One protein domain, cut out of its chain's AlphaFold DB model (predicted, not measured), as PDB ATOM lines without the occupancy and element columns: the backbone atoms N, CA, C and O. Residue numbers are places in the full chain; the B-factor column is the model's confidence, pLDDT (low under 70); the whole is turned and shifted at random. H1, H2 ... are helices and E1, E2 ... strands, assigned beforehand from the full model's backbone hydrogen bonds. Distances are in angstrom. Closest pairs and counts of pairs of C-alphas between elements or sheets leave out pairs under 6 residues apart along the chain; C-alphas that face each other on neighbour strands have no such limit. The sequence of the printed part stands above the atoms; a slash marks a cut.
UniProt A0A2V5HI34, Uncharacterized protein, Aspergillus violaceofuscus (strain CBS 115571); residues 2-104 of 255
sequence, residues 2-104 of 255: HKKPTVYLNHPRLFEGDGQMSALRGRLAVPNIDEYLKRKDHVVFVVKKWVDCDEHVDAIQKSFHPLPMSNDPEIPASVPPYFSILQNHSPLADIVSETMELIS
ATOM      1  N   HIS A   2      39.136 -16.897  36.982       50.97
ATOM      2  CA  HIS A   2      40.133 -16.084  36.281       50.97
ATOM      3  C   HIS A   2      41.304 -16.972  35.842       50.97
ATOM      4  O   HIS A   2      41.931 -17.629  36.664       50.97
ATOM      5  N   LYS A   3      41.604 -17.011  34.536       58.38
ATOM      6  CA  LYS A   3      42.649 -17.891  33.971       58.38
ATOM      7  C   LYS A   3      44.077 -17.523  34.403       58.38
ATOM      8  O   LYS A   3      44.972 -18.347  34.241       58.38
ATOM      9  N   LYS A   4      44.301 -16.303  34.909       74.31
ATOM     10  CA  LYS A   4      45.579 -15.827  35.462       74.31
ATOM     11  C   LYS A   4      45.328 -14.802  36.575       74.31
ATOM     12  O   LYS A   4      44.437 -13.965  36.405       74.31
ATOM     13  N   PRO A   5      46.101 -14.833  37.670       82.75
ATOM     14  CA  PRO A   5      46.027 -13.806  38.701       82.75
ATOM     15  C   PRO A   5      46.512 -12.460  38.156       82.75
ATOM     16  O   PRO A   5      47.458 -12.403  37.368       82.75
ATOM     17  N   THR A   6      45.858 -11.378  38.578       90.12
ATOM     18  CA  THR A   6      46.265 -10.006  38.243       90.12
ATOM     19  C   THR A   6      47.001  -9.401  39.431       90.12
ATOM     20  O   THR A   6      46.567  -9.554  40.570       90.12
ATOM     21  N   VAL A   7      48.120  -8.725  39.173       92.75
ATOM     22  CA  VAL A   7      48.982  -8.159  40.218       92.75
ATOM     23  C   VAL A   7      48.689  -6.673  40.390       92.75
ATOM     24  O   VAL A   7      48.554  -5.936  39.410       92.75
ATOM     25  N   TYR A   8      48.630  -6.224  41.642       95.12
ATOM     26  CA  TYR A   8      48.429  -4.826  42.011       95.12
ATOM     27  C   TYR A   8      49.427  -4.416  43.099       95.12
ATOM     28  O   TYR A   8      49.787  -5.232  43.942       95.12
ATOM     29  N   LEU A   9      49.863  -3.151  43.098       93.75
ATOM     30  CA  LEU A   9      50.742  -2.610  44.150       93.75
ATOM     31  C   LEU A   9      49.990  -2.264  45.440       93.75
ATOM     32  O   LEU A   9      50.592  -2.172  46.503       93.75
ATOM     33  N   ASN A  10      48.684  -2.024  45.343       94.19
ATOM     34  CA  ASN A  10      47.839  -1.675  46.478       94.19
ATOM     35  C   ASN A  10      46.885  -2.821  46.820       94.19
ATOM     36  O   ASN A  10      46.501  -3.597  45.944       94.19
ATOM     37  N   HIS A  11      46.449  -2.857  48.080       94.44
ATOM     38  CA  HIS A  11      45.532  -3.874  48.582       94.44
ATOM     39  C   HIS A  11      44.223  -3.880  47.757       94.44
ATOM     40  O   HIS A  11      43.593  -2.818  47.627       94.44
ATOM     41  N   PRO A  12      43.841  -5.016  47.140       95.56
ATOM     42  CA  PRO A  12      42.624  -5.118  46.341       95.56
ATOM     43  C   PRO A  12      41.336  -5.105  47.182       95.56
ATOM     44  O   PRO A  12      41.329  -5.455  48.360       95.56
ATOM     45  N   ARG A  13      40.238  -4.691  46.541       96.25
ATOM     46  CA  ARG A  13      38.860  -4.739  47.062       96.25
ATOM     47  C   ARG A  13      37.848  -4.701  45.914       96.25
ATOM     48  O   ARG A  13      38.232  -4.437  44.770       96.25
ATOM     49  N   LEU A  14      36.566  -4.869  46.228       96.31
ATOM     50  CA  LEU A  14      35.472  -4.406  45.368       96.31
ATOM     51  C   LEU A  14      35.162  -2.928  45.626       96.31
ATOM     52  O   LEU A  14      35.235  -2.437  46.760       96.31
ATOM     53  N   PHE A  15      34.821  -2.220  44.559       96.56
ATOM     54  CA  PHE A  15      34.454  -0.813  44.543       96.56
ATOM     55  C   PHE A  15      32.935  -0.634  44.486       96.56
ATOM     56  O   PHE A  15      32.162  -1.575  44.368       96.56
ATOM     57  N   GLU A  16      32.515   0.617  44.617       96.12
ATOM     58  CA  GLU A  16      31.109   0.989  44.536       96.12
ATOM     59  C   GLU A  16      30.594   0.690  43.124       96.12
ATOM     60  O   GLU A  16      31.308   0.919  42.145       96.12
ATOM     61  N   GLY A  17      29.382   0.143  43.037       93.12
ATOM     62  CA  GLY A  17      28.764  -0.305  41.792       93.12
ATOM     63  C   GLY A  17      29.191  -1.700  41.326       93.12
ATOM     64  O   GLY A  17      28.597  -2.217  40.384       93.12
ATOM     65  N   ASP A  18      30.177  -2.334  41.971       93.81
ATOM     66  CA  ASP A  18      30.568  -3.703  41.630       93.81
ATOM     67  C   ASP A  18      29.495  -4.715  42.044       93.81
ATOM     68  O   ASP A  18      28.879  -4.585  43.104       93.81
ATOM     69  N   GLY A  19      29.308  -5.745  41.217       90.44
ATOM     70  CA  GLY A  19      28.440  -6.884  41.516       90.44
ATOM     71  C   GLY A  19      29.213  -8.099  42.026       90.44
ATOM     72  O   GLY A  19      30.441  -8.096  42.081       90.44
ATOM     73  N   GLN A  20      28.491  -9.169  42.358       87.94
ATOM     74  CA  GLN A  20      29.077 -10.409  42.902       87.94
ATOM     75  C   GLN A  20      30.054 -11.109  41.939       87.94
ATOM     76  O   GLN A  20      30.897 -11.883  42.367       87.94
ATOM     77  N   MET A  21      29.955 -10.823  40.639       85.88
ATOM     78  CA  MET A  21      30.837 -11.380  39.605       85.88
ATOM     79  C   MET A  21      32.033 -10.473  39.282       85.88
ATOM     80  O   MET A  21      32.845 -10.803  38.414       85.88
ATOM     81  N   SER A  22      32.129  -9.305  39.923       90.12
ATOM     82  CA  SER A  22      33.266  -8.407  39.747       90.12
ATOM     83  C   SER A  22      34.521  -9.014  40.366       90.12
ATOM     84  O   SER A  22      34.506  -9.521  41.482       90.12
ATOM     85  N   ALA A  23      35.644  -8.901  39.658       91.19
ATOM     86  CA  ALA A  23      36.935  -9.289  40.203       91.19
ATOM     87  C   ALA A  23      37.426  -8.263  41.234       91.19
ATOM     88  O   ALA A  23      37.331  -7.045  41.011       91.19
ATOM     89  N   LEU A  24      38.045  -8.757  42.310       94.00
ATOM     90  CA  LEU A  24      38.852  -7.922  43.192       94.00
ATOM     91  C   LEU A  24      39.948  -7.225  42.389       94.00
ATOM     92  O   LEU A  24      40.642  -7.846  41.580       94.00
ATOM     93  N   ARG A  25      40.126  -5.924  42.624       94.75
ATOM     94  CA  ARG A  25      41.169  -5.153  41.940       94.75
ATOM     95  C   ARG A  25      41.783  -4.088  42.827       94.75
ATOM     96  O   ARG A  25      41.141  -3.529  43.714       94.75
ATOM     97  N   GLY A  26      43.049  -3.794  42.566       94.19
ATOM     98  CA  GLY A  26      43.699  -2.580  43.037       94.19
ATOM     99  C   GLY A  26      43.525  -1.424  42.046       94.19
ATOM    100  O   GLY A  26      43.023  -1.593  40.937       94.19
ATOM    101  N   ARG A  27      43.973  -0.230  42.443       93.69
ATOM    102  CA  ARG A  27      44.036   0.957  41.576       93.69
ATOM    103  C   ARG A  27      45.338   1.023  40.773       93.69
ATOM    104  O   ARG A  27      45.379   1.672  39.737       93.69
ATOM    105  N   LEU A  28      46.391   0.362  41.252       94.38
ATOM    106  CA  LEU A  28      47.734   0.386  40.676       94.38
ATOM    107  C   LEU A  28      48.081  -1.001  40.137       94.38
ATOM    108  O   LEU A  28      48.730  -1.795  40.817       94.38
ATOM    109  N   ALA A  29      47.588  -1.312  38.940       93.31
ATOM    110  CA  ALA A  29      47.848  -2.591  38.287       93.31
ATOM    111  C   ALA A  29      49.308  -2.699  37.825       93.31
ATOM    112  O   ALA A  29      49.894  -1.729  37.343       93.31
ATOM    113  N   VAL A  30      49.864  -3.905  37.925       93.00
ATOM    114  CA  VAL A  30      51.188  -4.263  37.410       93.00
ATOM    115  C   VAL A  30      50.995  -5.332  36.334       93.00
ATOM    116  O   VAL A  30      50.854  -6.510  36.665       93.00
ATOM    117  N   PRO A  31      50.965  -4.955  35.042       89.31
ATOM    118  CA  PRO A  31      50.700  -5.904  33.959       89.31
ATOM    119  C   PRO A  31      51.757  -7.007  33.854       89.31
ATOM    120  O   PRO A  31      51.435  -8.152  33.551       89.31
ATOM    121  N   ASN A  32      53.019  -6.652  34.105       90.25
ATOM    122  CA  ASN A  32      54.146  -7.571  34.090       90.25
ATOM    123  C   ASN A  32      55.080  -7.248  35.261       90.25
ATOM    124  O   ASN A  32      55.746  -6.209  35.268       90.25
ATOM    125  N   ILE A  33      55.100  -8.131  36.261       88.56
ATOM    126  CA  ILE A  33      55.920  -7.947  37.460       88.56
ATOM    127  C   ILE A  33      57.417  -8.016  37.141       88.56
ATOM    128  O   ILE A  33      58.178  -7.212  37.667       88.56
ATOM    129  N   ASP A  34      57.836  -8.887  36.222       88.06
ATOM    130  CA  ASP A  34      59.248  -9.047  35.864       88.06
ATOM    131  C   ASP A  34      59.786  -7.784  35.185       88.06
ATOM    132  O   ASP A  34      60.887  -7.320  35.479       88.06
ATOM    133  N   GLU A  35      58.999  -7.184  34.291       90.25
ATOM    134  CA  GLU A  35      59.359  -5.916  33.654       90.25
ATOM    135  C   GLU A  35      59.354  -4.753  34.652       90.25
ATOM    136  O   GLU A  35      60.242  -3.898  34.608       90.25
ATOM    137  N   TYR A  36      58.388  -4.733  35.572       90.06
ATOM    138  CA  TYR A  36      58.321  -3.730  36.632       90.06
ATOM    139  C   TYR A  36      59.571  -3.769  37.523       90.06
ATOM    140  O   TYR A  36      60.176  -2.727  37.776       90.06
ATOM    141  N   LEU A  37      59.997  -4.965  37.938       90.06
ATOM    142  CA  LEU A  37      61.176  -5.158  38.786       90.06
ATOM    143  C   LEU A  37      62.485  -4.866  38.047       90.06
ATOM    144  O   LEU A  37      63.373  -4.246  38.623       90.06
ATOM    145  N   LYS A  38      62.597  -5.196  36.751       87.94
ATOM    146  CA  LYS A  38      63.781  -4.848  35.934       87.94
ATOM    147  C   LYS A  38      64.078  -3.348  35.894       87.94
ATOM    148  O   LYS A  38      65.224  -2.960  35.701       87.94
ATOM    149  N   ARG A  39      63.061  -2.499  36.062       89.38
ATOM    150  CA  ARG A  39      63.196  -1.031  36.076       89.38
ATOM    151  C   ARG A  39      63.509  -0.466  37.471       89.38
ATOM    152  O   ARG A  39      63.565   0.752  37.627       89.38
ATOM    153  N   LYS A  40      63.637  -1.320  38.491       88.00
ATOM    154  CA  LYS A  40      63.759  -0.951  39.907       88.00
ATOM    155  C   LYS A  40      64.930  -1.703  40.543       88.00
ATOM    156  O   LYS A  40      64.751  -2.652  41.296       88.00
ATOM    157  N   ASP A  41      66.133  -1.234  40.239       83.56
ATOM    158  CA  ASP A  41      67.416  -1.768  40.716       83.56
ATOM    159  C   ASP A  41      67.595  -1.770  42.247       83.56
ATOM    160  O   ASP A  41      68.333  -2.593  42.779       83.56
ATOM    161  N   HIS A  42      66.894  -0.894  42.965       88.19
ATOM    162  CA  HIS A  42      66.921  -0.810  44.429       88.19
ATOM    163  C   HIS A  42      66.015  -1.827  45.147       88.19
ATOM    164  O   HIS A  42      66.018  -1.880  46.377       88.19
ATOM    165  N   VAL A  43      65.201  -2.609  44.428       92.56
ATOM    166  CA  VAL A  43      64.309  -3.593  45.059       92.56
ATOM    167  C   VAL A  43      65.098  -4.852  45.408       92.56
ATOM    168  O   VAL A  43      65.553  -5.585  44.535       92.56
ATOM    169  N   VAL A  44      65.231  -5.121  46.707       93.69
ATOM    170  CA  VAL A  44      66.027  -6.249  47.220       93.69
ATOM    171  C   VAL A  44      65.208  -7.514  47.483       93.69
ATOM    172  O   VAL A  44      65.752  -8.615  47.402       93.69
ATOM    173  N   PHE A  45      63.906  -7.385  47.740       94.81
ATOM    174  CA  PHE A  45      62.952  -8.492  47.838       94.81
ATOM    175  C   PHE A  45      61.537  -8.028  47.475       94.81
ATOM    176  O   PHE A  45      61.244  -6.832  47.454       94.81
ATOM    177  N   VAL A  46      60.651  -8.985  47.212       94.31
ATOM    178  CA  VAL A  46      59.227  -8.757  46.939       94.31
ATOM    179  C   VAL A  46      58.396  -9.688  47.805       94.31
ATOM    180  O   VAL A  46      58.710 -10.870  47.924       94.31
ATOM    181  N   VAL A  47      57.304  -9.167  48.365       94.56
ATOM    182  CA  VAL A  47      56.276  -9.981  49.023       94.56
ATOM    183  C   VAL A  47      55.014  -9.966  48.182       94.56
ATOM    184  O   VAL A  47      54.447  -8.907  47.915       94.56
ATOM    185  N   LYS A  48      54.584 -11.149  47.749       93.25
ATOM    186  CA  LYS A  48      53.352 -11.357  46.990       93.25
ATOM    187  C   LYS A  48      52.294 -11.847  47.967       93.25
ATOM    188  O   LYS A  48      52.435 -12.921  48.546       93.25
ATOM    189  N   LYS A  49      51.255 -11.041  48.159       94.12
ATOM    190  CA  LYS A  49      50.106 -11.380  48.996       94.12
ATOM    191  C   LYS A  49      48.956 -11.797  48.092       94.12
ATOM    192  O   LYS A  49      48.624 -11.078  47.151       94.12
ATOM    193  N   TRP A  50      48.395 -12.962  48.359       93.44
ATOM    194  CA  TRP A  50      47.297 -13.534  47.598       93.44
ATOM    195  C   TRP A  50      45.997 -13.292  48.342       93.44
ATOM    196  O   TRP A  50      45.949 -13.400  49.565       93.44
ATOM    197  N   VAL A  51      44.959 -12.975  47.583       94.31
ATOM    198  CA  VAL A  51      43.592 -12.814  48.073       94.31
ATOM    199  C   VAL A  51      42.697 -13.736  47.260       94.31
ATOM    200  O   VAL A  51      42.945 -13.934  46.065       94.31
ATOM    201  N   ASP A  52      41.671 -14.279  47.897       91.88
ATOM    202  CA  ASP A  52      40.656 -15.078  47.225       91.88
ATOM    203  C   ASP A  52      39.420 -14.206  46.955       91.88
ATOM    204  O   ASP A  52      38.917 -13.508  47.836       91.88
ATOM    205  N   CYS A  53      38.979 -14.173  45.696       90.75
ATOM    206  CA  CYS A  53      37.823 -13.368  45.304       90.75
ATOM    207  C   CYS A  53      36.519 -13.970  45.819       90.75
ATOM    208  O   CYS A  53      35.639 -13.215  46.224       90.75
ATOM    209  N   ASP A  54      36.406 -15.294  45.787       90.69
ATOM    210  CA  ASP A  54      35.183 -15.999  46.146       90.69
ATOM    211  C   ASP A  54      35.003 -15.927  47.670       90.69
ATOM    212  O   ASP A  54      33.948 -15.504  48.142       90.69
ATOM    213  N   GLU A  55      36.075 -16.169  48.439       92.31
ATOM    214  CA  GLU A  55      36.057 -16.030  49.906       92.31
ATOM    215  C   GLU A  55      35.704 -14.598  50.346       92.31
ATOM    216  O   GLU A  55      34.898 -14.398  51.259       92.31
ATOM    217  N   HIS A  56      36.239 -13.580  49.658       94.44
ATOM    218  CA  HIS A  56      35.899 -12.185  49.957       94.44
ATOM    219  C   HIS A  56      34.442 -11.856  49.638       94.44
ATOM    220  O   HIS A  56      33.778 -11.187  50.432       94.44
ATOM    221  N   VAL A  57      33.937 -12.290  48.479       92.19
ATOM    222  CA  VAL A  57      32.543 -12.052  48.070       92.19
ATOM    223  C   VAL A  57      31.576 -12.708  49.053       92.19
ATOM    224  O   VAL A  57      30.615 -12.052  49.471       92.19
ATOM    225  N   ASP A  58      31.863 -13.936  49.484       91.75
ATOM    226  CA  ASP A  58      31.080 -14.651  50.496       91.75
ATOM    227  C   ASP A  58      31.057 -13.889  51.830       91.75
ATOM    228  O   ASP A  58      29.990 -13.698  52.426       91.75
ATOM    229  N   ALA A  59      32.203 -13.356  52.271       93.25
ATOM    230  CA  ALA A  59      32.304 -12.582  53.510       93.25
ATOM    231  C   ALA A  59      31.462 -11.292  53.493       93.25
ATOM    232  O   ALA A  59      30.935 -10.871  54.528       93.25
ATOM    233  N   ILE A  60      31.294 -10.666  52.324       94.12
ATOM    234  CA  ILE A  60      30.571  -9.392  52.181       94.12
ATOM    235  C   ILE A  60      29.183  -9.536  51.551       94.12
ATOM    236  O   ILE A  60      28.570  -8.513  51.239       94.12
ATOM    237  N   GLN A  61      28.652 -10.754  51.399       91.38
ATOM    238  CA  GLN A  61      27.406 -11.035  50.672       91.38
ATOM    239  C   GLN A  61      26.230 -10.134  51.099       91.38
ATOM    240  O   GLN A  61      25.458  -9.655  50.272       91.38
ATOM    241  N   LYS A  62      26.135  -9.828  52.399       91.69
ATOM    242  CA  LYS A  62      25.089  -8.965  52.986       91.69
ATOM    243  C   LYS A  62      25.181  -7.488  52.578       91.69
ATOM    244  O   LYS A  62      24.256  -6.732  52.847       91.69
ATOM    245  N   SER A  63      26.290  -7.071  51.972       93.19
ATOM    246  CA  SER A  63      26.537  -5.691  51.536       93.19
ATOM    247  C   SER A  63      26.010  -5.414  50.125       93.19
ATOM    248  O   SER A  63      25.918  -4.252  49.716       93.19
ATOM    249  N   PHE A  64      25.677  -6.461  49.366       92.19
ATOM    250  CA  PHE A  64      25.111  -6.323  48.031       92.19
ATOM    251  C   PHE A  64      23.627  -5.979  48.104       92.19
ATOM    252  O   PHE A  64      22.853  -6.602  48.828       92.19
ATOM    253  N   HIS A  65      23.229  -4.988  47.315       91.44
ATOM    254  CA  HIS A  65      21.858  -4.512  47.239       91.44
ATOM    255  C   HIS A  65      21.240  -4.964  45.921       91.44
ATOM    256  O   HIS A  65      21.851  -4.740  44.872       91.44
ATOM    257  N   PRO A  66      20.053  -5.590  45.948       88.56
ATOM    258  CA  PRO A  66      19.399  -6.046  44.737       88.56
ATOM    259  C   PRO A  66      19.023  -4.855  43.853       88.56
ATOM    260  O   PRO A  66      18.541  -3.825  44.326       88.56
ATOM    261  N   LEU A  67      19.237  -5.016  42.555       83.62
ATOM    262  CA  LEU A  67      18.777  -4.102  41.526       83.62
ATOM    263  C   LEU A  67      17.369  -4.501  41.065       83.62
ATOM    264  O   LEU A  67      17.017  -5.683  41.109       83.62
ATOM    265  N   PRO A  68      16.556  -3.536  40.601       79.75
ATOM    266  CA  PRO A  68      15.268  -3.847  39.998       79.75
ATOM    267  C   PRO A  68      15.476  -4.768  38.790       79.75
ATOM    268  O   PRO A  68      16.257  -4.461  37.887       79.75
ATOM    269  N   MET A  69      14.785  -5.908  38.786       71.19
ATOM    270  CA  MET A  69      14.825  -6.835  37.660       71.19
ATOM    271  C   MET A  69      14.014  -6.299  36.483       71.19
ATOM    272  O   MET A  69      12.944  -5.716  36.660       71.19
ATOM    273  N   SER A  70      14.517  -6.535  35.273       67.75
ATOM    274  CA  SER A  70      13.723  -6.350  34.062       67.75
ATOM    275  C   SER A  70      12.691  -7.478  33.964       67.75
ATOM    276  O   SER A  70      13.031  -8.642  34.165       67.75
ATOM    277  N   ASN A  71      11.446  -7.146  33.618       68.38
ATOM    278  CA  ASN A  71      10.377  -8.120  33.349       68.38
ATOM    279  C   ASN A  71      10.494  -8.750  31.948       68.38
ATOM    280  O   ASN A  71       9.499  -9.212  31.390       68.38
ATOM    281  N   ASP A  72      11.683  -8.705  31.352       74.00
ATOM    282  CA  ASP A  72      11.931  -9.224  30.018       74.00
ATOM    283  C   ASP A  72      11.969 -10.765  30.055       74.00
ATOM    284  O   ASP A  72      12.832 -11.337  30.734       74.00
ATOM    285  N   PRO A  73      11.044 -11.454  29.359       69.88
ATOM    286  CA  PRO A  73      10.974 -12.913  29.343       69.88
ATOM    287  C   PRO A  73      12.195 -13.586  28.696       69.88
ATOM    288  O   PRO A  73      12.340 -14.801  28.828       69.88
ATOM    289  N   GLU A  74      13.074 -12.840  28.018       76.56
ATOM    290  CA  GLU A  74      14.312 -13.374  27.437       76.56
ATOM    291  C   GLU A  74      15.457 -13.525  28.454       76.56
ATOM    292  O   GLU A  74      16.463 -14.174  28.151       76.56
ATOM    293  N   ILE A  75      15.335 -12.976  29.669       70.25
ATOM    294  CA  ILE A  75      16.390 -13.083  30.685       70.25
ATOM    295  C   ILE A  75      16.367 -14.483  31.320       70.25
ATOM    296  O   ILE A  75      15.371 -14.866  31.940       70.25
ATOM    297  N   PRO A  76      17.469 -15.254  31.248       77.00
ATOM    298  CA  PRO A  76      17.529 -16.573  31.865       77.00
ATOM    299  C   PRO A  76      17.329 -16.506  33.383       77.00
ATOM    300  O   PRO A  76      17.927 -15.672  34.062       77.00
ATOM    301  N   ALA A  77      16.583 -17.462  33.942       71.00
ATOM    302  CA  ALA A  77      16.314 -17.563  35.382       71.00
ATOM    303  C   ALA A  77      17.571 -17.754  36.261       71.00
ATOM    304  O   ALA A  77      17.484 -17.684  37.484       71.00
ATOM    305  N   SER A  78      18.741 -17.988  35.657       71.00
ATOM    306  CA  SER A  78      20.039 -18.054  36.333       71.00
ATOM    307  C   SER A  78      20.697 -16.689  36.561       71.00
ATOM    308  O   SER A  78      21.629 -16.602  37.350       71.00
ATOM    309  N   VAL A  79      20.246 -15.626  35.892       70.25
ATOM    310  CA  VAL A  79      20.804 -14.263  35.988       70.25
ATOM    311  C   VAL A  79      20.362 -13.468  37.240       70.25
ATOM    312  O   VAL A  79      21.189 -12.725  37.773       70.25
ATOM    313  N   PRO A  80      19.126 -13.614  37.767       67.31
ATOM    314  CA  PRO A  80      18.621 -12.863  38.922       67.31
ATOM    315  C   PRO A  80      19.515 -12.790  40.173       67.31
ATOM    316  O   PRO A  80      19.614 -11.702  40.737       67.31
ATOM    317  N   PRO A  81      20.204 -13.864  40.619       66.81
ATOM    318  CA  PRO A  81      21.074 -13.791  41.799       66.81
ATOM    319  C   PRO A  81      22.225 -12.780  41.653       66.81
ATOM    320  O   PRO A  81      22.745 -12.279  42.647       66.81
ATOM    321  N   TYR A  82      22.588 -12.439  40.413       70.56
ATOM    322  CA  TYR A  82      23.688 -11.533  40.083       70.56
ATOM    323  C   TYR A  82      23.243 -10.082  39.863       70.56
ATOM    324  O   TYR A  82      24.088  -9.208  39.678       70.56
ATOM    325  N   PHE A  83      21.938  -9.796  39.923       82.75
ATOM    326  CA  PHE A  83      21.387  -8.437  39.892       82.75
ATOM    327  C   PHE A  83      21.519  -7.778  41.266       82.75
ATOM    328  O   PHE A  83      20.541  -7.378  41.890       82.75
ATOM    329  N   SER A  84      22.741  -7.688  41.778       87.94
ATOM    330  CA  SER A  84      23.017  -6.957  43.005       87.94
ATOM    331  C   SER A  84      24.368  -6.264  42.932       87.94
ATOM    332  O   SER A  84      25.309  -6.783  42.332       87.94
ATOM    333  N   ILE A  85      24.440  -5.070  43.515       93.75
ATOM    334  CA  ILE A  85      25.634  -4.222  43.489       93.75
ATOM    335  C   ILE A  85      25.971  -3.694  44.876       93.75
ATOM    336  O   ILE A  85      25.112  -3.583  45.755       93.75
ATOM    337  N   LEU A  86      27.227  -3.323  45.068       93.75
ATOM    338  CA  LEU A  86      27.665  -2.598  46.247       93.75
ATOM    339  C   LEU A  86      27.285  -1.116  46.156       93.75
ATOM    340  O   LEU A  86      27.629  -0.439  45.190       93.75
ATOM    341  N   GLN A  87      26.647  -0.588  47.200       93.81
ATOM    342  CA  GLN A  87      26.388   0.855  47.329       93.81
ATOM    343  C   GLN A  87      27.614   1.652  47.784       93.81
ATOM    344  O   GLN A  87      27.649   2.863  47.639       93.81
ATOM    345  N   ASN A  88      28.609   0.982  48.366       95.12
ATOM    346  CA  ASN A  88      29.847   1.585  48.843       95.12
ATOM    347  C   ASN A  88      31.012   0.649  48.527       95.12
ATOM    348  O   ASN A  88      30.817  -0.542  48.299       95.12
ATOM    349  N   HIS A  89      32.241   1.155  48.560       96.19
ATOM    350  CA  HIS A  89      33.411   0.284  48.498       96.19
ATOM    351  C   HIS A  89      33.363  -0.798  49.584       96.19
ATOM    352  O   HIS A  89      33.074  -0.501  50.744       96.19
ATOM    353  N   SER A  90      33.708  -2.031  49.219       96.00
ATOM    354  CA  SER A  90      33.908  -3.090  50.210       96.00
ATOM    355  C   SER A  90      35.141  -2.806  51.084       96.00
ATOM    356  O   SER A  90      36.008  -1.998  50.704       96.00
ATOM    357  N   PRO A  91      35.257  -3.471  52.247       96.44
ATOM    358  CA  PRO A  91      36.520  -3.573  52.966       96.44
ATOM    359  C   PRO A  91      37.651  -4.106  52.072       96.44
ATOM    360  O   PRO A  91      37.416  -4.659  50.996       96.44
ATOM    361  N   LEU A  92      38.894  -3.921  52.519       96.12
ATOM    362  CA  LEU A  92      40.030  -4.602  51.897       96.12
ATOM    363  C   LEU A  92      39.851  -6.115  52.030       96.12
ATOM    364  O   LEU A  92      39.274  -6.566  53.016       96.12
ATOM    365  N   ALA A  93      40.316  -6.858  51.031       95.75
ATOM    366  CA  ALA A  93      40.224  -8.309  51.066       95.75
ATOM    367  C   ALA A  93      41.134  -8.926  52.127       95.75
ATOM    368  O   ALA A  93      42.165  -8.364  52.485       95.75
ATOM    369  N   ASP A  94      40.761 -10.094  52.633       94.88
ATOM    370  CA  ASP A  94      41.642 -10.833  53.524       94.88
ATOM    371  C   ASP A  94      42.753 -11.521  52.720       94.88
ATOM    372  O   ASP A  94      42.563 -12.003  51.597       94.88
ATOM    373  N   ILE A  95      43.960 -11.520  53.284       93.94
ATOM    374  CA  ILE A  95      45.127 -12.159  52.674       93.94
ATOM    375  C   ILE A  95      45.086 -13.645  53.023       93.94
ATOM    376  O   ILE A  95      45.227 -14.009  54.188       93.94
ATOM    377  N   VAL A  96      44.953 -14.498  52.008       94.00
ATOM    378  CA  VAL A  96      44.865 -15.958  52.182       94.00
ATOM    379  C   VAL A  96      46.235 -16.622  52.244       94.00
ATOM    380  O   VAL A  96      46.416 -17.652  52.888       94.00
ATOM    381  N   SER A  97      47.229 -16.047  51.566       91.81
ATOM    382  CA  SER A  97      48.607 -16.531  51.628       91.81
ATOM    383  C   SER A  97      49.612 -15.458  51.233       91.81
ATOM    384  O   SER A  97      49.290 -14.481  50.553       91.81
ATOM    385  N   GLU A  98      50.861 -15.654  51.643       93.12
ATOM    386  CA  GLU A  98      51.972 -14.768  51.320       93.12
ATOM    387  C   GLU A  98      53.164 -15.581  50.819       93.12
ATOM    388  O   GLU A  98      53.485 -16.642  51.354       93.12
ATOM    389  N   THR A  99      53.852 -15.066  49.805       92.75
ATOM    390  CA  THR A  99      55.150 -15.582  49.369       92.75
ATOM    391  C   THR A  99      56.172 -14.458  49.333       92.75
ATOM    392  O   THR A  99      55.832 -13.296  49.107       92.75
ATOM    393  N   MET A 100      57.438 -14.798  49.562       94.81
ATOM    394  CA  MET A 100      58.544 -13.849  49.489       94.81
ATOM    395  C   MET A 100      59.578 -14.318  48.472       94.81
ATOM    396  O   MET A 100      59.904 -15.503  48.399       94.81
ATOM    397  N   GLU A 101      60.099 -13.369  47.708       94.00
ATOM    398  CA  GLU A 101      61.142 -13.582  46.714       94.00
ATOM    399  C   GLU A 101      62.312 -12.635  46.993       94.00
ATOM    400  O   GLU A 101      62.153 -11.413  46.970       94.00
ATOM    401  N   LEU A 102      63.485 -13.197  47.285       94.06
ATOM    402  CA  LEU A 102      64.726 -12.459  47.511       94.06
ATOM    403  C   LEU A 102      65.392 -12.158  46.161       94.06
ATOM    404  O   LEU A 102      66.140 -12.978  45.629       94.06
ATOM    405  N   ILE A 103      65.113 -10.974  45.617       92.31
ATOM    406  CA  ILE A 103      65.597 -10.531  44.301       92.31
ATOM    407  C   ILE A 103      67.110 -10.286  44.319       92.31
ATOM    408  O   ILE A 103      67.825 -10.634  43.379       92.31
ATOM    409  N   SER A 104      67.617  -9.691  45.400       91.56
ATOM    410  CA  SER A 104      69.040  -9.405  45.547       91.56
ATOM    411  C   SER A 104      69.827 -10.667  45.898       91.56
ATOM    412  O   SER A 104      69.610 -11.279  46.944       91.56
TER     413      SER A 104
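Overview. This is residues 2 to 104 of the 255 residues of an uncharacterized protein of Aspergillus violaceofuscus (strain CBS 115571) (UniProt A0A2V5HI34). This is a rod with little regular structure: the ribbon of E1 and E4 lies toward one end, the small hairpin of E2 and E3 toward the other, where residues 71 to 78 stick out. The unnamed residues 2 to 32 wind through the middle, with H2 between ribbon and hairpin. The 103 printed residues, 32 in named elements, run H1, E1, H2, E2, E3, E4: mixed class, two antiparallel two-stranded sheets, loose, radius of gyration of the C-alphas 17.6 A, spans 59 by 24 by 20 A.

Along the chain. E1, residues 46 to 51, spans 16.2 A from C-alpha 46 at (59.227, -8.757, 46.939). E4, residues 95 to 101, spans 17.1 A to C-alpha 101 at (61.142, -13.582, 46.714). H2 is residues 53 to 59, H1 33 to 38, E2 64 to 66, E3 84 to 86.

Arrangement. E1 and E4 are antiparallel at 160 degrees; N 48 and O 99, 2.8 A, are within hydrogen-bond range. The hairpin E2 and E3 is antiparallel at 140 degrees, with N 65 and O 85 at 2.8 A. In H1 and H2 every O i to N i+4 pair is within range. H1 and H2 are apart.

Size, cuts and confidence. The farthest C-alphas, of Pro 73 and Ser 104, are 60.4 A apart. The printed part has no cut; E2 to E3 is a long link. Residues 2 to 3, 70 to 71, 73 and 80 to 81 have pLDDT under 70.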